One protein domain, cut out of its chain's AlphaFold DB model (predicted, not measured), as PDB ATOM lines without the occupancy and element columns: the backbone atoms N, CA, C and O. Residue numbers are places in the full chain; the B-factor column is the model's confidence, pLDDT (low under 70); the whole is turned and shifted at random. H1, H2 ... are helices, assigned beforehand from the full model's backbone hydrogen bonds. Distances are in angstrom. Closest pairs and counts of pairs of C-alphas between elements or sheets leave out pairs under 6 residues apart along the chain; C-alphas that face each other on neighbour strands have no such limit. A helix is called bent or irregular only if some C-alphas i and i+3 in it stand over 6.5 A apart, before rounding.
ATOM      1  N   SER A 247     165.821 195.253 190.291       69.38
ATOM      2  CA  SER A 247     165.303 193.905 189.995       69.38
ATOM      3  C   SER A 247     165.162 193.636 188.490       69.38
ATOM      4  O   SER A 247     165.265 192.500 188.053       69.38
ATOM      5  N   LEU A 248     164.977 194.686 187.681       62.66
ATOM      6  CA  LEU A 248     164.812 194.591 186.228       62.66
ATOM      7  C   LEU A 248     166.077 194.090 185.499       62.66
ATOM      8  O   LEU A 248     165.982 193.585 184.380       62.66
ATOM      9  N   ASP A 249     167.254 194.222 186.109       78.81
ATOM     10  CA  ASP A 249     168.535 193.822 185.512       78.81
ATOM     11  C   ASP A 249     168.972 192.410 185.918       78.81
ATOM     12  O   ASP A 249     170.099 192.019 185.635       78.81
ATOM     13  N   ASP A 250     168.088 191.635 186.553       83.94
ATOM     14  CA  ASP A 250     168.372 190.247 186.904       83.94
ATOM     15  C   ASP A 250     168.386 189.346 185.656       83.94
ATOM     16  O   ASP A 250     167.336 189.162 185.021       83.94
ATOM     17  N   PRO A 251     169.542 188.762 185.283       85.00
ATOM     18  CA  PRO A 251     169.637 187.892 184.114       85.00
ATOM     19  C   PRO A 251     168.832 186.596 184.281       85.00
ATOM     20  O   PRO A 251     168.386 186.034 183.280       85.00
ATOM     21  N   THR A 252     168.565 186.149 185.514       85.06
ATOM     22  CA  THR A 252     167.733 184.958 185.770       85.06
ATOM     23  C   THR A 252     166.257 185.211 185.469       85.06
ATOM     24  O   THR A 252     165.528 184.298 185.085       85.06
ATOM     25  N   GLN A 253     165.822 186.469 185.564       83.75
ATOM     26  CA  GLN A 253     164.450 186.900 185.297       83.75
ATOM     27  C   GLN A 253     164.322 187.619 183.948       83.75
ATOM     28  O   GLN A 253     163.301 188.246 183.661       83.75
ATOM     29  N   ARG A 254     165.335 187.506 183.077       81.69
ATOM     30  CA  ARG A 254     165.372 188.157 181.762       81.69
ATOM     31  C   ARG A 254     164.125 187.876 180.926       81.69
ATOM     32  O   ARG A 254     163.586 188.803 180.329       81.69
ATOM     33  N   ASP A 255     163.649 186.633 180.909       78.94
ATOM     34  CA  ASP A 255     162.462 186.247 180.133       78.94
ATOM     35  C   ASP A 255     161.163 186.792 180.737       78.94
ATOM     36  O   ASP A 255     160.240 187.138 179.999       78.94
ATOM     37  N   VAL A 256     161.106 186.921 182.065       80.88
ATOM     38  CA  VAL A 256     159.973 187.529 182.777       80.88
ATOM     39  C   VAL A 256     159.928 189.031 182.499       80.88
ATOM     40  O   VAL A 256     158.868 189.587 182.225       80.88
ATOM     41  N   TYR A 257     161.089 189.686 182.496       80.69
ATOM     42  CA  TYR A 257     161.203 191.130 182.302       80.69
ATOM     43  C   TYR A 257     161.308 191.578 180.852       80.69
ATOM     44  O   TYR A 257     161.259 192.780 180.601       80.69
ATOM     45  N   LYS A 258     161.427 190.658 179.891       84.81
ATOM     46  CA  LYS A 258     161.571 190.995 178.470       84.81
ATOM     47  C   LYS A 258     160.446 191.913 177.993       84.81
ATOM     48  O   LYS A 258     160.715 192.977 177.445       84.81
ATOM     49  N   THR A 259     159.201 191.548 178.282       79.38
ATOM     50  CA  THR A 259     158.014 192.320 177.882       79.38
ATOM     51  C   THR A 259     157.958 193.686 178.562       79.38
ATOM     52  O   THR A 259     157.559 194.669 177.942       79.38
ATOM     53  N   LEU A 260     158.391 193.783 179.823       80.38
ATOM     54  CA  LEU A 260     158.474 195.059 180.534       80.38
ATOM     55  C   LEU A 260     159.571 195.953 179.959       80.38
ATOM     56  O   LEU A 260     159.335 197.144 179.773       80.38
ATOM     57  N   LYS A 261     160.745 195.390 179.646       80.75
ATOM     58  CA  LYS A 261     161.851 196.118 179.007       80.75
ATOM     59  C   LYS A 261     161.447 196.633 177.631       80.75
ATOM     60  O   LYS A 261     161.716 197.790 177.328       80.75
ATOM     61  N   GLU A 262     160.754 195.822 176.837       85.06
ATOM     62  CA  GLU A 262     160.215 196.227 175.534       85.06
ATOM     63  C   GLU A 262     159.184 197.357 175.680       85.06
ATOM     64  O   GLU A 262     159.318 198.393 175.034       85.06
ATOM     65  N   LYS A 263     158.204 197.229 176.587       81.19
ATOM     66  CA  LYS A 263     157.210 198.291 176.843       81.19
ATOM     67  C   LYS A 263     157.844 199.589 177.346       81.19
ATOM     68  O   LYS A 263     157.396 200.670 176.969       81.19
ATOM     69  N   LEU A 264     158.878 199.488 178.178       83.62
ATOM     70  CA  LEU A 264     159.633 200.633 178.675       83.62
ATOM     71  C   LEU A 264     160.446 201.298 177.555       83.62
ATOM     72  O   LEU A 264     160.435 202.520 177.457       83.62
ATOM     73  N   ALA A 265     161.085 200.520 176.678       83.75
ATOM     74  CA  ALA A 265     161.829 201.042 175.527       83.75
ATOM     75  C   ALA A 265     160.923 201.758 174.511       83.75
ATOM     76  O   ALA A 265     161.326 202.754 173.919       83.75
ATOM     77  N   VAL A 266     159.684 201.285 174.347       86.50
ATOM     78  CA  VAL A 266     158.666 201.915 173.485       86.50
ATOM     79  C   VAL A 266     157.993 203.120 174.175       86.50
ATOM     80  O   VAL A 266     157.205 203.829 173.558       86.50
ATOM     81  N   GLY A 267     158.295 203.391 175.451       81.94
ATOM     82  CA  GLY A 267     157.706 204.503 176.207       81.94
ATOM     83  C   GLY A 267     156.241 204.285 176.611       81.94
ATOM     84  O   GLY A 267     155.589 205.209 177.088       81.94
ATOM     85  N   LEU A 268     155.725 203.061 176.459       76.94
ATOM     86  CA  LEU A 268     154.366 202.675 176.861       76.94
ATOM     87  C   LEU A 268     154.230 202.510 178.379       76.94
ATOM     88  O   LEU A 268     153.117 202.384 178.891       76.94
ATOM     89  N   LEU A 269     155.350 202.448 179.103       77.94
ATOM     90  CA  LEU A 269     155.364 202.170 180.531       77.94
ATOM     91  C   LEU A 269     156.469 202.955 181.246       77.94
ATOM     92  O   LEU A 269     157.629 202.940 180.840       77.94
ATOM     93  N   ASN A 270     156.106 203.616 182.347       81.44
ATOM     94  CA  ASN A 270     157.050 204.364 183.176       81.44
ATOM     95  C   ASN A 270     157.914 203.429 184.027       81.44
ATOM     96  O   ASN A 270     157.458 202.390 184.498       81.44
ATOM     97  N   LEU A 271     159.146 203.847 184.325       72.69
ATOM     98  CA  LEU A 271     160.113 203.050 185.092       72.69
ATOM     99  C   LEU A 271     159.627 202.721 186.520       72.69
ATOM    100  O   LEU A 271     159.928 201.654 187.054       72.69
ATOM    101  N   SER A 272     158.826 203.602 187.127       71.31
ATOM    102  CA  SER A 272     158.153 203.357 188.411       71.31
ATOM    103  C   SER A 272     157.072 202.277 188.310       71.31
ATOM    104  O   SER A 272     157.006 201.401 189.170       71.31
ATOM    105  N   ALA A 273     156.279 202.289 187.237       71.31
ATOM    106  CA  ALA A 273     155.267 201.273 186.960       71.31
ATOM    107  C   ALA A 273     155.906 199.918 186.606       71.31
ATOM    108  O   ALA A 273     155.419 198.882 187.049       71.31
ATOM    109  N   ALA A 274     157.043 199.918 185.896       69.94
ATOM    110  CA  ALA A 274     157.789 198.703 185.547       69.94
ATOM    111  C   ALA A 274     158.341 197.991 186.785       69.94
ATOM    112  O   ALA A 274     158.380 196.768 186.840       69.94
ATOM    113  N   ARG A 275     158.765 198.765 187.792       67.94
ATOM    114  CA  ARG A 275     159.258 198.233 189.071       67.94
ATOM    115  C   ARG A 275     158.142 197.704 189.970       67.94
ATOM    116  O   ARG A 275     158.408 196.829 190.784       67.94
ATOM    117  N   ALA A 276     156.931 198.246 189.852       68.19
ATOM    118  CA  ALA A 276     155.778 197.826 190.647       68.19
ATOM    119  C   ALA A 276     155.051 196.610 190.049       68.19
ATOM    120  O   ALA A 276     154.455 195.832 190.788       68.19
ATOM    121  N   GLY A 277     155.088 196.446 188.724       60.09
ATOM    122  CA  GLY A 277     154.342 195.412 188.020       60.09
ATOM    123  C   GLY A 277     155.249 194.402 187.341       60.09
ATOM    124  O   GLY A 277     155.595 194.579 186.178       60.09
ATOM    125  N   VAL A 278     155.548 193.291 188.016       56.47
ATOM    126  CA  VAL A 278     155.920 192.062 187.309       56.47
ATOM    127  C   VAL A 278     154.634 191.458 186.763       56.47
ATOM    128  O   VAL A 278     154.019 190.606 187.397       56.47
ATOM    129  N   THR A 279     154.181 191.912 185.592       54.81
ATOM    130  CA  THR A 279     153.223 191.100 184.836       54.81
ATOM    131  C   THR A 279     153.994 189.868 184.408       54.81
ATOM    132  O   THR A 279     154.786 189.938 183.464       54.81
ATOM    133  N   MET A 280     153.820 188.765 185.144       52.19
ATOM    134  CA  MET A 280     154.280 187.464 184.684       52.19
ATOM    135  C   MET A 280     153.808 187.285 183.239       52.19
ATOM    136  O   MET A 280     152.810 187.886 182.821       52.19
ATOM    137  N   ARG A 281     154.553 186.488 182.464       55.19
ATOM    138  CA  ARG A 281     154.106 185.983 181.159       55.19
ATOM    139  C   ARG A 281     152.601 185.746 181.252       55.19
ATOM    140  O   ARG A 281     152.203 185.167 182.254       55.19
ATOM    141  N   SER A 282     151.806 186.234 180.300       55.97
ATOM    142  CA  SER A 282     150.341 186.119 180.325       55.97
ATOM    143  C   SER A 282     149.937 184.642 180.282       55.97
ATOM    144  O   SER A 282     149.597 184.092 179.237       55.97
ATOM    145  N   THR A 283     150.099 183.965 181.406       58.69
ATOM    146  CA  THR A 283     149.571 182.656 181.689       58.69
ATOM    147  C   THR A 283     148.106 182.875 181.963       58.69
ATOM    148  O   THR A 283     147.722 183.868 182.583       58.69
ATOM    149  N   LEU A 284     147.303 181.944 181.478       62.41
ATOM    150  CA  LEU A 284     145.899 181.886 181.818       62.41
ATOM    151  C   LEU A 284     145.745 181.970 183.348       62.41
ATOM    152  O   LEU A 284     146.582 181.422 184.072       62.41
ATOM    153  N   ASP A 285     144.733 182.683 183.839       68.12
ATOM    154  CA  ASP A 285     144.464 182.738 185.276       68.12
ATOM    155  C   ASP A 285     144.254 181.321 185.845       68.12
ATOM    156  O   ASP A 285     143.743 180.435 185.151       68.12
ATOM    157  N   LEU A 286     144.667 181.100 187.100       69.19
ATOM    158  CA  LEU A 286     144.636 179.798 187.792       69.19
ATOM    159  C   LEU A 286     143.243 179.154 187.757       69.19
ATOM    160  O   LEU A 286     143.131 177.932 187.679       69.19
ATOM    161  N   SER A 287     142.197 179.983 187.744       75.00
ATOM    162  CA  SER A 287     140.788 179.594 187.637       75.00
ATOM    163  C   SER A 287     140.424 178.889 186.321       75.00
ATOM    164  O   SER A 287     139.521 178.051 186.303       75.00
ATOM    165  N   HIS A 288     141.143 179.173 185.235       68.69
ATOM    166  CA  HIS A 288     140.839 178.681 183.890       68.69
ATOM    167  C   HIS A 288     141.744 177.532 183.433       68.69
ATOM    168  O   HIS A 288     141.450 176.882 182.431       68.69
ATOM    169  N   TRP A 289     142.820 177.225 184.164       71.25
ATOM    170  CA  TRP A 289     143.648 176.042 183.884       71.25
ATOM    171  C   TRP A 289     142.870 174.718 183.859       71.25
ATOM    172  O   TRP A 289     143.156 173.908 182.980       71.25
ATOM    173  N   PRO A 290     141.866 174.490 184.729       68.94
ATOM    174  CA  PRO A 290     141.030 173.291 184.663       68.94
ATOM    175  C   PRO A 290     140.122 173.233 183.427       68.94
ATOM    176  O   PRO A 290     139.616 172.168 183.112       68.94
TER     177      PRO A 290
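AT A GLANCE: This is residues 247 to 290 of the 504 residues of the protein "Hypothetical protein" of Mantoniella antarctica (UniProt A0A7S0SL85). A small body of two helices carries a long tail: the longer helix, H1, runs through the body, the chain then folds back into the short helix H2, and residues 282 to 290 stick out free. The tail makes the length, for the body without it spans 24 by 17 by 16 A, while the whole spans 35 by 23 by 16 A. The printed part has 44 residues with two named helices, H1 then H2, and no named strand; the class is all helix, though under half of the residues, 21 of 44, are in named elements. The whole is loose, with a radius of gyration of the C-alphas of 11.9 A.

IN THESE COORDINATES: Find C-alpha 251 at (169.637, 187.892, 184.114); from there H1, residues 251 to 265, runs 17.5 A to C-alpha 265 at (161.829, 201.042, 175.527). H1 is irregular: C-alphas 252 and 255 are 7.8 A apart. Next look for H2, residues 271 to 276, which ends at C-alpha 276 at (155.778, 197.826, 190.647).

HOW THE PARTS SIT: Start at H1 and look at residues 260 to 264, the part of it that touches H2. The two helices only just touch, with 3 pairs of C-alphas within 8 A; the closest C-alphas, those of Leu 260 and Ala 274, are 6.2 A apart. Their lines stand at a steep tilt of 47 degrees, and they run opposite ways. In H2 every O i to N i+4 pair is within hydrogen-bond range; in H1, 7 of 11 are.

THE WHOLE: The C-alphas farthest apart are those of Gly 267 and Pro 290, 36.4 A. The printed part has no cut, and the link from H1 to H2 is tight. Residues 277 to 290 hold no named element, and of these 282 to 290 stand free. The mean pLDDT of the printed part is 73.5; it is under 70 at residues 247 to 248, 274 to 286, 288 and 290.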